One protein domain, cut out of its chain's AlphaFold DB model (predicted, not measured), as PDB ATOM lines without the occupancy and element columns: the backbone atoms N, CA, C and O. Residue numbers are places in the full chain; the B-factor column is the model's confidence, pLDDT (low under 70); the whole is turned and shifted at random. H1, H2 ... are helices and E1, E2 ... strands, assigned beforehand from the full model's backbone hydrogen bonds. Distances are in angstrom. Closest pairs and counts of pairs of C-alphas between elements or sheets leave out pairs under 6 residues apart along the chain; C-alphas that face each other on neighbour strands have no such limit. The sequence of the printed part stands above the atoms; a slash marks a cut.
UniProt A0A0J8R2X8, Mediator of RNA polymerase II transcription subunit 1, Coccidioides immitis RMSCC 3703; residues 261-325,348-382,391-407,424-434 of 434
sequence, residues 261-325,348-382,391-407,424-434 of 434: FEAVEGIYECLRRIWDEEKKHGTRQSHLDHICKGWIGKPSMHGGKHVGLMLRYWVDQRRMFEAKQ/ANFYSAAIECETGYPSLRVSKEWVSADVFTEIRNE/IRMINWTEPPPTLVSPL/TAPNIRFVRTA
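This is residues 261 to 325, 348 to 382, 391 to 407 and 424 to 434 of the 434 residues of the protein "Mediator of RNA polymerase II transcription subunit 1" of Coccidioides immitis RMSCC 3703 (UniProt A0A0J8R2X8). The long helix H1 lies in the middle, between an antiparallel sheet of four strands, in the order E1 E2 E3 E6, and a small antiparallel ribbon, E4 and E5; short H2 sits beside the larger sheet's strands and H3 at a far end. The printed part has 128 residues, with three named helices and six named strands in the order H1 H2 E1 E2 H3 E3 E4 E5 E6; its class is mixed. It is only just loose, close to compact, with a radius of gyration of the C-alphas of 16.8 A, and flat, spanning 62 by 44 by 19 A.

H1, residues 261 to 280, begins with C-alpha 261 at (171.540, 162.758, 151.988) and is 28.5 A long. H2 is residues 287 to 293, E1 298 to 301, E2 309 to 315 and H3 317 to 323. E3, residues 350 to 359, is 28.3 A long. E4, residues 371 to 379, bends by 78 degrees at residue 374. E5 is residues 391 to 396; E6, residues 428 to 433, ends with C-alpha 433 at (173.520, 147.536, 156.635).

E1 and E2 form a hairpin, with N 300 and O 310 2.8 A apart. Within hydrogen-bond range are N 311 and O 353 of the antiparallel neighbours E2 and E3, 2.8 A apart, N 356 and O 431 of the antiparallel neighbours E3 and E6, 3.0 A apart, and N 377 and O 393 of the antiparallel neighbours E4 and E5, 2.9 A apart. H1 is on one face of the larger sheet, two layers, at a height of 8.6 A, over E1 and E2; its closest C-alphas to E1 are Arg 272 and Pro 299, 6.1 A. The closest C-alphas of H1 and E4 are Cys 270 and Val 371, 6.0 A. H2 is at the sheet's level, 1.3 A. H2 and H3 are close but not clearly touching, Leu 288 and Met 320 having the closest C-alphas, 7.0 A. In H1, H2 and H3 every O i to N i+4 pair is within hydrogen-bond range.

The C-alphas farthest apart are Gln 325 and Leu 407, 62.3 A. Cuts leave C-alpha gaps of 15.4 A from 325 to 348, 11.5 A from 382 to 391 and 11.6 A from 407 to 424. The link E3 to E4 is long. Mean pLDDT of the printed part is 79.3; 24 residues are under 70, among them 317 to 325.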
ATOM      1  N   PHE A 261     172.853 162.706 151.340       87.19
ATOM      2  CA  PHE A 261     171.540 162.758 151.988       87.19
ATOM      3  C   PHE A 261     170.429 162.775 150.933       87.19
ATOM      4  O   PHE A 261     169.550 161.916 150.961       87.19
ATOM      5  N   GLU A 262     170.544 163.655 149.935       86.94
ATOM      6  CA  GLU A 262     169.635 163.725 148.784       86.94
ATOM      7  C   GLU A 262     169.560 162.388 148.021       86.94
ATOM      8  O   GLU A 262     168.480 161.943 147.637       86.94
ATOM      9  N   ALA A 263     170.696 161.695 147.863       88.12
ATOM     10  CA  ALA A 263     170.753 160.369 147.242       88.12
ATOM     11  C   ALA A 263     169.880 159.328 147.975       88.12
ATOM     12  O   ALA A 263     169.191 158.524 147.343       88.12
ATOM     13  N   VAL A 264     169.901 159.351 149.313       88.94
ATOM     14  CA  VAL A 264     169.108 158.457 150.170       88.94
ATOM     15  C   VAL A 264     167.631 158.873 150.188       88.94
ATOM     16  O   VAL A 264     166.759 158.005 150.133       88.94
ATOM     17  N   GLU A 265     167.331 160.175 150.187       88.62
ATOM     18  CA  GLU A 265     165.960 160.689 150.058       88.62
ATOM     19  C   GLU A 265     165.323 160.333 148.706       88.62
ATOM     20  O   GLU A 265     164.162 159.929 148.663       88.62
ATOM     21  N   GLY A 266     166.080 160.403 147.607       86.88
ATOM     22  CA  GLY A 266     165.606 160.018 146.275       86.88
ATOM     23  C   GLY A 266     165.222 158.540 146.177       86.88
ATOM     24  O   GLY A 266     164.177 158.211 145.609       86.88
ATOM     25  N   ILE A 267     165.998 157.643 146.803       89.50
ATOM     26  CA  ILE A 267     165.610 156.230 146.942       89.50
ATOM     27  C   ILE A 267     164.392 156.077 147.862       89.50
ATOM     28  O   ILE A 267     163.489 155.310 147.524       89.50
ATOM     29  N   TYR A 268     164.323 156.796 148.987       90.38
ATOM     30  CA  TYR A 268     163.160 156.746 149.881       90.38
ATOM     31  C   TYR A 268     161.863 157.135 149.156       90.38
ATOM     32  O   TYR A 268     160.879 156.402 149.248       90.38
ATOM     33  N   GLU A 269     161.868 158.226 148.385       89.94
ATOM     34  CA  GLU A 269     160.727 158.621 147.554       89.94
ATOM     35  C   GLU A 269     160.320 157.514 146.573       89.94
ATOM     36  O   GLU A 269     159.138 157.183 146.484       89.94
ATOM     37  N   CYS A 270     161.281 156.921 145.856       89.19
ATOM     38  CA  CYS A 270     161.008 155.875 144.867       89.19
ATOM     39  C   CYS A 270     160.430 154.604 145.511       89.19
ATOM     40  O   CYS A 270     159.443 154.057 145.021       89.19
ATOM     41  N   LEU A 271     160.992 154.162 146.642       90.19
ATOM     42  CA  LEU A 271     160.470 153.024 147.402       90.19
ATOM     43  C   LEU A 271     159.085 153.321 147.987       90.19
ATOM     44  O   LEU A 271     158.222 152.448 147.967       90.19
ATOM     45  N   ARG A 272     158.833 154.545 148.472       90.44
ATOM     46  CA  ARG A 272     157.509 154.935 148.976       90.44
ATOM     47  C   ARG A 272     156.456 154.900 147.865       90.44
ATOM     48  O   ARG A 272     155.397 154.331 148.083       90.44
ATOM     49  N   ARG A 273     156.769 155.401 146.659       88.56
ATOM     50  CA  ARG A 273     155.869 155.298 145.490       88.56
ATOM     51  C   ARG A 273     155.511 153.840 145.175       88.56
ATOM     52  O   ARG A 273     154.333 153.544 145.015       88.56
ATOM     53  N   ILE A 274     156.489 152.923 145.161       88.00
ATOM     54  CA  ILE A 274     156.215 151.481 144.989       88.00
ATOM     55  C   ILE A 274     155.265 150.976 146.086       88.00
ATOM     56  O   ILE A 274     154.248 150.363 145.776       88.00
ATOM     57  N   TRP A 275     155.576 151.252 147.354       87.75
ATOM     58  CA  TRP A 275     154.792 150.789 148.504       87.75
ATOM     59  C   TRP A 275     153.340 151.293 148.481       87.75
ATOM     60  O   TRP A 275     152.412 150.539 148.778       87.75
ATOM     61  N   ASP A 276     153.131 152.552 148.095       88.12
ATOM     62  CA  ASP A 276     151.808 153.169 148.041       88.12
ATOM     63  C   ASP A 276     150.957 152.605 146.888       88.12
ATOM     64  O   ASP A 276     149.772 152.333 147.089       88.12
ATOM     65  N   GLU A 277     151.539 152.349 145.707       86.31
ATOM     66  CA  GLU A 277     150.833 151.648 144.620       86.31
ATOM     67  C   GLU A 277     150.543 150.176 144.974       86.31
ATOM     68  O   GLU A 277     149.447 149.679 144.705       86.31
ATOM     69  N   GLU A 278     151.453 149.482 145.669       83.75
ATOM     70  CA  GLU A 278     151.171 148.150 146.222       83.75
ATOM     71  C   GLU A 278     149.990 148.157 147.218       83.75
ATOM     72  O   GLU A 278     149.173 147.233 147.191       83.75
ATOM     73  N   LYS A 279     149.873 149.186 148.081       81.88
ATOM     74  CA  LYS A 279     148.744 149.343 149.027       81.88
ATOM     75  C   LYS A 279     147.433 149.593 148.261       81.88
ATOM     76  O   LYS A 279     146.412 148.994 148.596       81.88
ATOM     77  N   LYS A 280     147.456 150.413 147.199       81.75
ATOM     78  CA  LYS A 280     146.282 150.734 146.356       81.75
ATOM     79  C   LYS A 280     145.747 149.546 145.556       81.75
ATOM     80  O   LYS A 280     144.533 149.411 145.431       81.75
ATOM     81  N   HIS A 281     146.613 148.678 145.029       71.50
ATOM     82  CA  HIS A 281     146.186 147.527 144.222       71.50
ATOM     83  C   HIS A 281     145.528 146.389 145.029       71.50
ATOM     84  O   HIS A 281     145.100 145.395 144.444       71.50
ATOM     85  N   GLY A 282     145.416 146.509 146.360       60.56
ATOM     86  CA  GLY A 282     144.570 145.642 147.194       60.56
ATOM     87  C   GLY A 282     144.988 144.168 147.265       60.56
ATOM     88  O   GLY A 282     144.286 143.352 147.858       60.56
ATOM     89  N   THR A 283     146.142 143.805 146.698       58.88
ATOM     90  CA  THR A 283     146.594 142.416 146.504       58.88
ATOM     91  C   THR A 283     146.921 141.691 147.818       58.88
ATOM     92  O   THR A 283     147.195 140.489 147.818       58.88
ATOM     93  N   ARG A 284     146.945 142.403 148.956       63.47
ATOM     94  CA  ARG A 284     147.417 141.898 150.254       63.47
ATOM     95  C   ARG A 284     146.485 142.349 151.381       63.47
ATOM     96  O   ARG A 284     146.337 143.533 151.647       63.47
ATOM     97  N   GLN A 285     145.873 141.381 152.064       62.12
ATOM     98  CA  GLN A 285     144.753 141.589 153.000       62.12
ATOM     99  C   GLN A 285     145.145 142.134 154.389       62.12
ATOM    100  O   GLN A 285     144.291 142.270 155.259       62.12
ATOM    101  N   SER A 286     146.431 142.376 154.650       74.19
ATOM    102  CA  SER A 286     146.918 142.879 155.939       74.19
ATOM    103  C   SER A 286     148.282 143.538 155.768       74.19
ATOM    104  O   SER A 286     149.125 143.035 155.025       74.19
ATOM    105  N   HIS A 287     148.536 144.607 156.520       75.75
ATOM    106  CA  HIS A 287     149.805 145.337 156.532       75.75
ATOM    107  C   HIS A 287     151.029 144.442 156.845       75.75
ATOM    108  O   HIS A 287     152.096 144.632 156.265       75.75
ATOM    109  N   LEU A 288     150.881 143.395 157.671       76.69
ATOM    110  CA  LEU A 288     151.956 142.413 157.910       76.69
ATOM    111  C   LEU A 288     152.179 141.460 156.724       76.69
ATOM    112  O   LEU A 288     153.310 141.053 156.459       76.69
ATOM    113  N   ASP A 289     151.110 141.109 156.007       77.69
ATOM    114  CA  ASP A 289     151.174 140.298 154.785       77.69
ATOM    115  C   ASP A 289     151.775 141.130 153.631       77.69
ATOM    116  O   ASP A 289     152.513 140.591 152.811       77.69
ATOM    117  N   HIS A 290     151.569 142.456 153.636       81.88
ATOM    118  CA  HIS A 290     152.278 143.415 152.780       81.88
ATOM    119  C   HIS A 290     153.769 143.481 153.107       81.88
ATOM    120  O   HIS A 290     154.573 143.219 152.221       81.88
ATOM    121  N   ILE A 291     154.159 143.695 154.367       83.00
ATOM    122  CA  ILE A 291     155.581 143.743 154.760       83.00
ATOM    123  C   ILE A 291     156.345 142.469 154.355       83.00
ATOM    124  O   ILE A 291     157.502 142.570 153.960       83.00
ATOM    125  N   CYS A 292     155.716 141.289 154.438       80.00
ATOM    126  CA  CYS A 292     156.393 140.001 154.226       80.00
ATOM    127  C   CYS A 292     156.212 139.389 152.820       80.00
ATOM    128  O   CYS A 292     156.917 138.439 152.487       80.00
ATOM    129  N   LYS A 293     155.267 139.881 152.001       77.75
ATOM    130  CA  LYS A 293     155.051 139.444 150.601       77.75
ATOM    131  C   LYS A 293     155.112 140.595 149.589       77.75
ATOM    132  O   LYS A 293     154.659 140.444 148.451       77.75
ATOM    133  N   GLY A 294     155.605 141.752 150.020       76.69
ATOM    134  CA  GLY A 294     155.921 142.887 149.166       76.69
ATOM    135  C   GLY A 294     156.941 142.519 148.093       76.69
ATOM    136  O   GLY A 294     157.783 141.645 148.305       76.69
ATOM    137  N   TRP A 295     156.907 143.214 146.955       78.75
ATOM    138  CA  TRP A 295     158.096 143.293 146.099       78.75
ATOM    139  C   TRP A 295     159.204 144.101 146.797       78.75
ATOM    140  O   TRP A 295     160.387 143.892 146.533       78.75
ATOM    141  N   ILE A 296     158.819 144.974 147.737       83.56
ATOM    142  CA  ILE A 296     159.688 145.669 148.691       83.56
ATOM    143  C   ILE A 296     159.110 145.586 150.116       83.56
ATOM    144  O   ILE A 296     157.922 145.340 150.304       83.56
ATOM    145  N   GLY A 297     159.943 145.813 151.134       85.25
ATOM    146  CA  GLY A 297     159.464 146.047 152.503       85.25
ATOM    147  C   GLY A 297     158.883 147.457 152.690       85.25
ATOM    148  O   GLY A 297     159.021 148.296 151.802       85.25
ATOM    149  N   LYS A 298     158.315 147.764 153.867       88.25
ATOM    150  CA  LYS A 298     157.865 149.130 154.195       88.25
ATOM    151  C   LYS A 298     159.086 150.048 154.323       88.25
ATOM    152  O   LYS A 298     159.910 149.805 155.219       88.25
ATOM    153  N   PRO A 299     159.236 151.078 153.471       89.88
ATOM    154  CA  PRO A 299     160.291 152.065 153.622       89.88
ATOM    155  C   PRO A 299     159.923 153.043 154.741       89.88
ATOM    156  O   PRO A 299     158.765 153.420 154.913       89.88
ATOM    157  N   SER A 300     160.915 153.464 155.516       87.12
ATOM    158  CA  SER A 300     160.766 154.419 156.607       87.12
ATOM    159  C   SER A 300     162.017 155.284 156.662       87.12
ATOM    160  O   SER A 300     163.116 154.792 156.923       87.12
ATOM    161  N   MET A 301     161.847 156.577 156.405       87.88
ATOM    162  CA  MET A 301     162.866 157.574 156.710       87.88
ATOM    163  C   MET A 301     162.816 157.870 158.215       87.88
ATOM    164  O   MET A 301     161.734 157.899 158.797       87.88
ATOM    165  N   HIS A 302     163.980 158.016 158.853       86.88
ATOM    166  CA  HIS A 302     164.116 158.364 160.278       86.88
ATOM    167  C   HIS A 302     163.262 157.484 161.227       86.88
ATOM    168  O   HIS A 302     162.634 157.955 162.177       86.88
ATOM    169  N   GLY A 303     163.219 156.176 160.948       77.31
ATOM    170  CA  GLY A 303     162.341 155.220 161.619       77.31
ATOM    171  C   GLY A 303     162.785 154.798 163.026       77.31
ATOM    172  O   GLY A 303     163.866 154.241 163.230       77.31
ATOM    173  N   GLY A 304     161.883 154.942 164.003       79.31
ATOM    174  CA  GLY A 304     162.032 154.383 165.353       79.31
ATOM    175  C   GLY A 304     163.181 155.012 166.146       79.31
ATOM    176  O   GLY A 304     163.053 156.133 166.638       79.31
ATOM    177  N   LYS A 305     164.285 154.266 166.289       82.25
ATOM    178  CA  LYS A 305     165.519 154.683 166.987       82.25
ATOM    179  C   LYS A 305     166.621 155.179 166.047       82.25
ATOM    180  O   LYS A 305     167.659 155.641 166.527       82.25
ATOM    181  N   HIS A 306     166.436 155.066 164.730       84.88
ATOM    182  CA  HIS A 306     167.506 155.258 163.754       84.88
ATOM    183  C   HIS A 306     167.216 156.372 162.744       84.88
ATOM    184  O   HIS A 306     166.111 156.528 162.235       84.88
ATOM    185  N   VAL A 307     168.255 157.140 162.435       89.06
ATOM    186  CA  VAL A 307     168.288 158.220 161.450       89.06
ATOM    187  C   VAL A 307     168.767 157.644 160.110       89.06
ATOM    188  O   VAL A 307     169.684 156.819 160.086       89.06
ATOM    189  N   GLY A 308     168.160 158.075 159.000       87.75
ATOM    190  CA  GLY A 308     168.420 157.560 157.648       87.75
ATOM    191  C   GLY A 308     167.285 156.671 157.129       87.75
ATOM    192  O   GLY A 308     166.227 156.586 157.754       87.75
ATOM    193  N   LEU A 309     167.506 156.018 155.986       90.00
ATOM    194  CA  LEU A 309     166.526 155.144 155.340       90.00
ATOM    195  C   LEU A 309     166.592 153.716 155.901       90.00
ATOM    196  O   LEU A 309     167.639 153.069 155.879       90.00
ATOM    197  N   MET A 310     165.445 153.219 156.358       89.81
ATOM    198  CA  MET A 310     165.237 151.883 156.911       89.81
ATOM    199  C   MET A 310     164.130 151.160 156.129       89.81
ATOM    200  O   MET A 310     163.060 151.715 155.901       89.81
ATOM    201  N   LEU A 311     164.362 149.908 155.742       89.50
ATOM    202  CA  LEU A 311     163.419 149.056 155.015       89.50
ATOM    203  C   LEU A 311     163.022 147.866 155.899       89.50
ATOM    204  O   LEU A 311     163.859 147.007 156.174       89.50
ATOM    205  N   ARG A 312     161.764 147.801 156.355       89.00
ATOM    206  CA  ARG A 312     161.234 146.679 157.161       89.00
ATOM    207  C   ARG A 312     160.631 145.630 156.227       89.00
ATOM    208  O   ARG A 312     159.635 145.925 155.578       89.00
ATOM    209  N   TYR A 313     161.219 144.435 156.143       86.75
ATOM    210  CA  TYR A 313     160.928 143.469 155.064       86.75
ATOM    211  C   TYR A 313     160.455 142.078 155.528       86.75
ATOM    212  O   TYR A 313     160.107 141.241 154.699       86.75
ATOM    213  N   TRP A 314     160.479 141.783 156.832       84.38
ATOM    214  CA  TRP A 314     159.999 140.501 157.364       84.38
ATOM    215  C   TRP A 314     159.627 140.599 158.851       84.38
ATOM    216  O   TRP A 314     160.092 141.497 159.554       84.38
ATOM    217  N   VAL A 315     158.817 139.660 159.345       83.31
ATOM    218  CA  VAL A 315     158.398 139.525 160.755       83.31
ATOM    219  C   VAL A 315     158.400 138.041 161.143       83.31
ATOM    220  O   VAL A 315     158.114 137.186 160.309       83.31
ATOM    221  N   ASP A 316     158.716 137.709 162.402       78.19
ATOM    222  CA  ASP A 316     158.615 136.325 162.903       78.19
ATOM    223  C   ASP A 316     157.209 135.742 162.645       78.19
ATOM    224  O   ASP A 316     156.188 136.312 163.049       78.19
ATOM    225  N   GLN A 317     157.169 134.571 161.999       63.84
ATOM    226  CA  GLN A 317     155.951 133.854 161.612       63.84
ATOM    227  C   GLN A 317     154.981 133.662 162.783       63.84
ATOM    228  O   GLN A 317     153.770 133.708 162.576       63.84
ATOM    229  N   ARG A 318     155.486 133.513 164.017       60.53
ATOM    230  CA  ARG A 318     154.650 133.417 165.229       60.53
ATOM    231  C   ARG A 318     153.674 134.591 165.342       60.53
ATOM    232  O   ARG A 318     152.480 134.376 165.534       60.53
ATOM    233  N   ARG A 319     154.152 135.818 165.115       64.06
ATOM    234  CA  ARG A 319     153.320 137.032 165.144       64.06
ATOM    235  C   ARG A 319     152.363 137.120 163.954       64.06
ATOM    236  O   ARG A 319     151.267 137.648 164.106       64.06
ATOM    237  N   MET A 320     152.716 136.553 162.796       59.59
ATOM    238  CA  MET A 320     151.789 136.462 161.656       59.59
ATOM    239  C   MET A 320     150.599 135.532 161.941       59.59
ATOM    240  O   MET A 320     149.493 135.797 161.469       59.59
ATOM    241  N   PHE A 321     150.797 134.464 162.723       56.41
ATOM    242  CA  PHE A 321     149.706 133.597 163.184       56.41
ATOM    243  C   PHE A 321     148.884 134.223 164.316       56.41
ATOM    244  O   PHE A 321     147.682 133.984 164.375       56.41
ATOM    245  N   GLU A 322     149.485 135.029 165.192       57.00
ATOM    246  CA  GLU A 322     148.753 135.795 166.214       57.00
ATOM    247  C   GLU A 322     147.872 136.883 165.582       57.00
ATOM    248  O   GLU A 322     146.684 136.955 165.886       57.00
ATOM    249  N   ALA A 323     148.403 137.668 164.638       58.28
ATOM    250  CA  ALA A 323     147.643 138.706 163.937       58.28
ATOM    251  C   ALA A 323     146.451 138.140 163.141       58.28
ATOM    252  O   ALA A 323     145.404 138.772 163.066       58.28
ATOM    253  N   LYS A 324     146.575 136.916 162.605       57.56
ATOM    254  CA  LYS A 324     145.477 136.176 161.952       57.56
ATOM    255  C   LYS A 324     144.493 135.513 162.928       57.56
ATOM    256  O   LYS A 324     143.507 134.937 162.479       57.56
ATOM    257  N   GLN A 325     144.761 135.560 164.233       48.72
ATOM    258  CA  GLN A 325     143.907 135.010 165.293       48.72
ATOM    259  C   GLN A 325     143.261 136.081 166.178       48.72
ATOM    260  O   GLN A 325     142.470 135.722 167.048       48.72
ATOM    261  N   ALA A 348     156.575 144.165 167.881       58.72
ATOM    262  CA  ALA A 348     156.858 143.265 166.770       58.72
ATOM    263  C   ALA A 348     158.333 143.388 166.348       58.72
ATOM    264  O   ALA A 348     158.774 144.440 165.890       58.72
ATOM    265  N   ASN A 349     159.091 142.294 166.459       69.38
ATOM    266  CA  ASN A 349     160.464 142.230 165.954       69.38
ATOM    267  C   ASN A 349     160.441 142.158 164.419       69.38
ATOM    268  O   ASN A 349     160.370 141.073 163.835       69.38
ATOM    269  N   PHE A 350     160.471 143.323 163.775       80.50
ATOM    270  CA  PHE A 350     160.706 143.443 162.340       80.50
ATOM    271  C   PHE A 350     162.168 143.133 162.022       80.50
ATOM    272  O   PHE A 350     163.073 143.638 162.682       80.50
ATOM    273  N   TYR A 351     162.398 142.375 160.956       85.12
ATOM    274  CA  TYR A 351     163.690 142.367 160.286       85.12
ATOM    275  C   TYR A 351     163.757 143.586 159.374       85.12
ATOM    276  O   TYR A 351     162.877 143.818 158.537       85.12
ATOM    277  N   SER A 352     164.815 144.360 159.561       86.50
ATOM    278  CA  SER A 352     165.088 145.583 158.824       86.50
ATOM    279  C   SER A 352     166.426 145.525 158.112       86.50
ATOM    280  O   SER A 352     167.322 144.783 158.500       86.50
ATOM    281  N   ALA A 353     166.564 146.361 157.095       87.50
ATOM    282  CA  ALA A 353     167.845 146.746 156.538       87.50
ATOM    283  C   ALA A 353     167.925 148.274 156.514       87.50
ATOM    284  O   ALA A 353     166.935 148.927 156.186       87.50
ATOM    285  N   ALA A 354     169.077 148.842 156.846       87.94
ATOM    286  CA  ALA A 354     169.343 150.255 156.610       87.94
ATOM    287  C   ALA A 354     170.091 150.425 155.280       87.94
ATOM    288  O   ALA A 354     170.851 149.552 154.851       87.94
ATOM    289  N   ILE A 355     169.822 151.536 154.598       88.81
ATOM    290  CA  ILE A 355     170.461 151.896 153.332       88.81
ATOM    291  C   ILE A 355     171.347 153.112 153.604       88.81
ATOM    292  O   ILE A 355     170.870 154.166 154.022       88.81
ATOM    293  N   GLU A 356     172.650 152.928 153.410       88.31
ATOM    294  CA  GLU A 356     173.707 153.906 153.684       88.31
ATOM    295  C   GLU A 356     174.565 154.117 152.425       88.31
ATOM    296  O   GLU A 356     174.425 153.392 151.437       88.31
ATOM    297  N   CYS A 357     175.480 155.089 152.459       88.19
ATOM    298  CA  CYS A 357     176.506 155.267 151.430       88.19
ATOM    299  C   CYS A 357     177.878 154.791 151.939       88.19
ATOM    300  O   CYS A 357     178.205 154.937 153.116       88.19
ATOM    301  N   GLU A 358     178.694 154.248 151.039       87.62
ATOM    302  CA  GLU A 358     180.067 153.780 151.278       87.62
ATOM    303  C   GLU A 358     180.955 154.216 150.103       87.62
ATOM    304  O   GLU A 358     180.446 154.416 149.003       87.62
ATOM    305  N   THR A 359     182.275 154.330 150.275       85.81
ATOM    306  CA  THR A 359     183.176 154.457 149.119       85.81
ATOM    307  C   THR A 359     183.246 153.153 148.314       85.81
ATOM    308  O   THR A 359     183.257 152.055 148.870       85.81
ATOM    309  N   GLY A 360     183.315 153.261 146.988       83.75
ATOM    310  CA  GLY A 360     183.454 152.123 146.079       83.75
ATOM    311  C   GLY A 360     182.576 152.199 144.831       83.75
ATOM    312  O   GLY A 360     181.905 153.192 144.565       83.75
ATOM    313  N   TYR A 361     182.565 151.091 144.086       79.50
ATOM    314  CA  TYR A 361     181.765 150.891 142.876       79.50
ATOM    315  C   TYR A 361     180.620 149.880 143.115       79.50
ATOM    316  O   TYR A 361     180.752 149.017 143.998       79.50
ATOM    317  N   PRO A 362     179.521 149.932 142.330       81.75
ATOM    318  CA  PRO A 362     179.239 150.878 141.240       81.75
ATOM    319  C   PRO A 362     178.912 152.295 141.737       81.75
ATOM    320  O   PRO A 362     178.368 152.458 142.824       81.75
ATOM    321  N   SER A 363     179.236 153.300 140.921       83.44
ATOM    322  CA  SER A 363     179.100 154.720 141.266       83.44
ATOM    323  C   SER A 363     177.657 155.151 141.560       83.44
ATOM    324  O   SER A 363     176.733 154.846 140.802       83.44
ATOM    325  N   LEU A 364     177.507 155.914 142.643       85.69
ATOM    326  CA  LEU A 364     176.286 156.537 143.142       85.69
ATOM    327  C   LEU A 364     175.612 157.383 142.056       85.69
ATOM    328  O   LEU A 364     176.283 158.100 141.309       85.69
ATOM    329  N   ARG A 365     174.277 157.345 142.014       85.00
ATOM    330  CA  ARG A 365     173.469 158.270 141.213       85.00
ATOM    331  C   ARG A 365     172.425 158.928 142.107       85.00
ATOM    332  O   ARG A 365     171.646 158.240 142.763       85.00
ATOM    333  N   VAL A 366     172.435 160.254 142.141       83.19
ATOM    334  CA  VAL A 366     171.418 161.073 142.804       83.19
ATOM    335  C   VAL A 366     170.286 161.279 141.812       83.19
ATOM    336  O   VAL A 366     170.489 161.857 140.747       83.19
ATOM    337  N   SER A 367     169.114 160.733 142.126       82.62
ATOM    338  CA  SER A 367     167.910 160.886 141.315       82.62
ATOM    339  C   SER A 367     166.666 160.501 142.112       82.62
ATOM    340  O   SER A 367     166.719 159.654 143.005       82.62
ATOM    341  N   LYS A 368     165.536 161.102 141.733       83.06
ATOM    342  CA  LYS A 368     164.180 160.789 142.206       83.06
ATOM    343  C   LYS A 368     163.381 159.987 141.160       83.06
ATOM    344  O   LYS A 368     162.157 159.900 141.248       83.06
ATOM    345  N   GLU A 369     164.087 159.423 140.176       84.44
ATOM    346  CA  GLU A 369     163.586 158.736 138.975       84.44
ATOM    347  C   GLU A 369     164.259 157.353 138.807       84.44
ATOM    348  O   GLU A 369     164.659 156.954 137.714       84.44
ATOM    349  N   TRP A 370     164.416 156.609 139.910       84.38
ATOM    350  CA  TRP A 370     164.819 155.187 139.897       84.38
ATOM    351  C   TRP A 370     163.669 154.232 139.531       84.38
ATOM    352  O   TRP A 370     163.883 153.046 139.287       84.38
ATOM    353  N   VAL A 371     162.442 154.749 139.528       83.88
ATOM    354  CA  VAL A 371     161.216 154.054 139.136       83.88
ATOM    355  C   VAL A 371     160.479 154.971 138.167       83.88
ATOM    356  O   VAL A 371     160.424 156.184 138.396       83.88
ATOM    357  N   SER A 372     159.920 154.396 137.103       82.62
ATOM    358  CA  SER A 372     159.097 155.121 136.130       82.62
ATOM    359  C   SER A 372     157.846 155.746 136.770       82.62
ATOM    360  O   SER A 372     157.443 155.381 137.875       82.62
ATOM    361  N   ALA A 373     157.194 156.667 136.053       78.06
ATOM    362  CA  ALA A 373     155.885 157.197 136.446       78.06
ATOM    363  C   ALA A 373     154.834 156.075 136.557       78.06
ATOM    364  O   ALA A 373     154.087 156.020 137.533       78.06
ATOM    365  N   ASP A 374     154.850 155.138 135.605       79.94
ATOM    366  CA  ASP A 374     154.094 153.888 135.670       79.94
ATOM    367  C   ASP A 374     154.906 152.850 136.455       79.94
ATOM    368  O   ASP A 374     155.757 152.151 135.899       79.94
ATOM    369  N   VAL A 375     154.664 152.788 137.769       78.81
ATOM    370  CA  VAL A 375     155.425 151.994 138.755       78.81
ATOM    371  C   VAL A 375     155.480 150.497 138.422       78.81
ATOM    372  O   VAL A 375     156.505 149.852 138.661       78.81
ATOM    373  N   PHE A 376     154.403 149.945 137.858       81.25
ATOM    374  CA  PHE A 376     154.300 148.536 137.482       81.25
ATOM    375  C   PHE A 376     154.066 148.367 135.985       81.25
ATOM    376  O   PHE A 376     153.274 149.079 135.376       81.25
ATOM    377  N   THR A 377     154.722 147.366 135.408       79.81
ATOM    378  CA  THR A 377     154.409 146.843 134.077       79.81
ATOM    379  C   THR A 377     153.653 145.528 134.232       79.81
ATOM    380  O   THR A 377     154.135 144.605 134.892       79.81
ATOM    381  N   GLU A 378     152.462 145.449 133.642       75.06
ATOM    382  CA  GLU A 378     151.593 144.269 133.669       75.06
ATOM    383  C   GLU A 378     152.064 143.259 132.604       75.06
ATOM    384  O   GLU A 378     151.856 143.463 131.405       75.06
ATOM    385  N   ILE A 379     152.734 142.170 133.007       68.88
ATOM    386  CA  ILE A 379     153.152 141.115 132.072       68.88
ATOM    387  C   ILE A 379     152.003 140.118 131.922       68.88
ATOM    388  O   ILE A 379     151.820 139.198 132.725       68.88
ATOM    389  N   ARG A 380     151.217 140.301 130.859       58.81
ATOM    390  CA  ARG A 380     150.185 139.348 130.445       58.81
ATOM    391  C   ARG A 380     150.835 138.073 129.902       58.81
ATOM    392  O   ARG A 380     151.506 138.110 128.875       58.81
ATOM    393  N   ASN A 381     150.577 136.942 130.556       56.19
ATOM    394  CA  ASN A 381     150.951 135.628 130.034       56.19
ATOM    395  C   ASN A 381     150.169 135.333 128.737       56.19
ATOM    396  O   ASN A 381     148.949 135.502 128.696       56.19
ATOM    397  N   GLU A 382     150.862 134.903 127.679       56.66
ATOM    398  CA  GLU A 382     150.234 134.590 126.383       56.66
ATOM    399  C   GLU A 382     149.612 133.180 126.341       56.66
ATOM    400  O   GLU A 382     148.665 132.951 125.586       56.66
ATOM    401  N   ILE A 391     151.309 138.880 136.233       62.31
ATOM    402  CA  ILE A 391     152.706 139.026 136.664       62.31
ATOM    403  C   ILE A 391     153.120 140.492 136.510       62.31
ATOM    404  O   ILE A 391     153.751 140.898 135.537       62.31
ATOM    405  N   ARG A 392     152.754 141.307 137.497       71.31
ATOM    406  CA  ARG A 392     153.229 142.688 137.623       71.31
ATOM    407  C   ARG A 392     154.707 142.704 138.020       71.31
ATOM    408  O   ARG A 392     155.125 141.988 138.931       71.31
ATOM    409  N   MET A 393     155.491 143.545 137.352       79.75
ATOM    410  CA  MET A 393     156.917 143.753 137.620       79.75
ATOM    411  C   MET A 393     157.203 145.246 137.828       79.75
ATOM    412  O   MET A 393     156.624 146.082 137.140       79.75
ATOM    413  N   ILE A 394     158.085 145.589 138.776       83.25
ATOM    414  CA  ILE A 394     158.485 146.988 139.017       83.25
ATOM    415  C   ILE A 394     159.239 147.527 137.796       83.25
ATOM    416  O   ILE A 394     160.214 146.926 137.338       83.25
ATOM    417  N   ASN A 395     158.809 148.692 137.322       86.00
ATOM    418  CA  ASN A 395     159.385 149.414 136.196       86.00
ATOM    419  C   ASN A 395     160.606 150.240 136.643       86.00
ATOM    420  O   ASN A 395     160.543 151.465 136.793       86.00
ATOM    421  N   TRP A 396     161.706 149.542 136.938       87.56
ATOM    422  CA  TRP A 396     162.979 150.151 137.330       87.56
ATOM    423  C   TRP A 396     163.602 150.926 136.165       87.56
ATOM    424  O   TRP A 396     163.857 150.366 135.098       87.56
ATOM    425  N   THR A 397     163.910 152.197 136.397       86.25
ATOM    426  CA  THR A 397     164.606 153.070 135.448       86.25
ATOM    427  C   THR A 397     166.065 153.250 135.859       86.25
ATOM    428  O   THR A 397     166.390 153.310 137.044       86.25
ATOM    429  N   GLU A 398     166.970 153.337 134.880       82.94
ATOM    430  CA  GLU A 398     168.377 153.663 135.126       82.94
ATOM    431  C   GLU A 398     168.574 155.187 134.982       82.94
ATOM    432  O   GLU A 398     168.613 155.684 133.854       82.94
ATOM    433  N   PRO A 399     168.686 155.959 136.084       83.25
ATOM    434  CA  PRO A 399     168.830 157.407 135.998       83.25
ATOM    435  C   PRO A 399     170.211 157.811 135.450       83.25
ATOM    436  O   PRO A 399     171.165 157.025 135.540       83.25
ATOM    437  N   PRO A 400     170.370 159.042 134.928       80.06
ATOM    438  CA  PRO A 400     171.653 159.540 134.437       80.06
ATOM    439  C   PRO A 400     172.787 159.405 135.473       80.06
ATOM    440  O   PRO A 400     172.546 159.549 136.674       80.06
ATOM    441  N   PRO A 401     174.034 159.131 135.047       78.75
ATOM    442  CA  PRO A 401     175.170 159.069 135.961       78.75
ATOM    443  C   PRO A 401     175.410 160.441 136.599       78.75
ATOM    444  O   PRO A 401     175.496 161.446 135.895       78.75
ATOM    445  N   THR A 402     175.556 160.493 137.925       80.00
ATOM    446  CA  THR A 402     175.962 161.736 138.591       80.00
ATOM    447  C   THR A 402     177.449 161.982 138.347       80.00
ATOM    448  O   THR A 402     178.270 161.065 138.402       80.00
ATOM    449  N   LEU A 403     177.775 163.230 138.023       79.12
ATOM    450  CA  LEU A 403     179.036 163.629 137.414       79.12
ATOM    451  C   LEU A 403     179.667 164.764 138.223       79.12
ATOM    452  O   LEU A 403     179.130 165.870 138.282       79.12
ATOM    453  N   VAL A 404     180.807 164.486 138.858       73.12
ATOM    454  CA  VAL A 404     181.520 165.458 139.696       73.12
ATOM    455  C   VAL A 404     182.424 166.316 138.814       73.12
ATOM    456  O   VAL A 404     183.125 165.806 137.932       73.12
ATOM    457  N   SER A 405     182.422 167.629 139.039       67.12
ATOM    458  CA  SER A 405     183.350 168.564 138.393       67.12
ATOM    459  C   SER A 405     184.442 168.964 139.389       67.12
ATOM    460  O   SER A 405     184.106 169.506 140.437       67.12
ATOM    461  N   PRO A 406     185.742 168.774 139.089       55.97
ATOM    462  CA  PRO A 406     186.822 168.974 140.067       55.97
ATOM    463  C   PRO A 406     187.038 170.437 140.500       55.97
ATOM    464  O   PRO A 406     187.870 170.708 141.361       55.97
ATOM    465  N   LEU A 407     186.311 171.385 139.900       50.66
ATOM    466  CA  LEU A 407     186.473 172.824 140.109       50.66
ATOM    467  C   LEU A 407     185.693 173.374 141.321       50.66
ATOM    468  O   LEU A 407     185.934 174.507 141.722       50.66
ATOM    469  N   THR A 424     184.022 163.237 136.376       72.00
ATOM    470  CA  THR A 424     184.308 161.873 136.824       72.00
ATOM    471  C   THR A 424     183.152 161.367 137.681       72.00
ATOM    472  O   THR A 424     182.578 162.116 138.472       72.00
ATOM    473  N   ALA A 425     182.786 160.097 137.504       76.75
ATOM    474  CA  ALA A 425     181.770 159.451 138.326       76.75
ATOM    475  C   ALA A 425     182.301 159.231 139.760       76.75
ATOM    476  O   ALA A 425     183.475 158.885 139.920       76.75
ATOM    477  N   PRO A 426     181.466 159.393 140.800       80.94
ATOM    478  CA  PRO A 426     181.898 159.288 142.192       80.94
ATOM    479  C   PRO A 426     182.415 157.889 142.527       80.94
ATOM    480  O   PRO A 426     181.865 156.881 142.076       80.94
ATOM    481  N   ASN A 427     183.409 157.813 143.410       85.06
ATOM    482  CA  ASN A 427     183.824 156.557 144.038       85.06
ATOM    483  C   ASN A 427     183.018 156.307 145.327       85.06
ATOM    484  O   ASN A 427     183.578 156.092 146.401       85.06
ATOM    485  N   ILE A 428     181.692 156.405 145.215       86.25
ATOM    486  CA  ILE A 428     180.698 156.223 146.281       86.25
ATOM    487  C   ILE A 428     179.638 155.257 145.747       86.25
ATOM    488  O   ILE A 428     179.339 155.296 144.558       86.25
ATOM    489  N   ARG A 429     179.038 154.430 146.604       88.69
ATOM    490  CA  ARG A 429     177.956 153.489 146.286       88.69
ATOM    491  C   ARG A 429     176.921 153.431 147.409       88.69
ATOM    492  O   ARG A 429     177.239 153.748 148.553       88.69
ATOM    493  N   PHE A 430     175.723 152.937 147.106       88.00
ATOM    494  CA  PHE A 430     174.783 152.501 148.143       88.00
ATOM    495  C   PHE A 430     175.228 151.161 148.745       88.00
ATOM    496  O   PHE A 430     175.660 150.257 148.024       88.00
ATOM    497  N   VAL A 431     175.085 151.016 150.061       90.00
ATOM    498  CA  VAL A 431     175.366 149.792 150.816       90.00
ATOM    499  C   VAL A 431     174.186 149.450 151.726       90.00
ATOM    500  O   VAL A 431     173.485 150.333 152.222       90.00
ATOM    501  N   ARG A 432     173.959 148.152 151.953       86.88
ATOM    502  CA  ARG A 432     172.917 147.653 152.855       86.88
ATOM    503  C   ARG A 432     173.525 147.209 154.184       86.88
ATOM    504  O   ARG A 432     174.167 146.159 154.235       86.88
ATOM    505  N   THR A 433     173.274 147.961 155.249       79.31
ATOM    506  CA  THR A 433     173.520 147.536 156.635       79.31
ATOM    507  C   THR A 433     172.280 146.824 157.203       79.31
ATOM    508  O   THR A 433     171.195 146.878 156.616       79.31
ATOM    509  N   ALA A 434     172.444 146.070 158.293       63.25
ATOM    510  CA  ALA A 434     171.407 145.239 158.914       63.25
ATOM    511  C   ALA A 434     171.472 145.364 160.439       63.25
ATOM    512  O   ALA A 434     172.619 145.428 160.939       63.25
TER     513      ALA A 434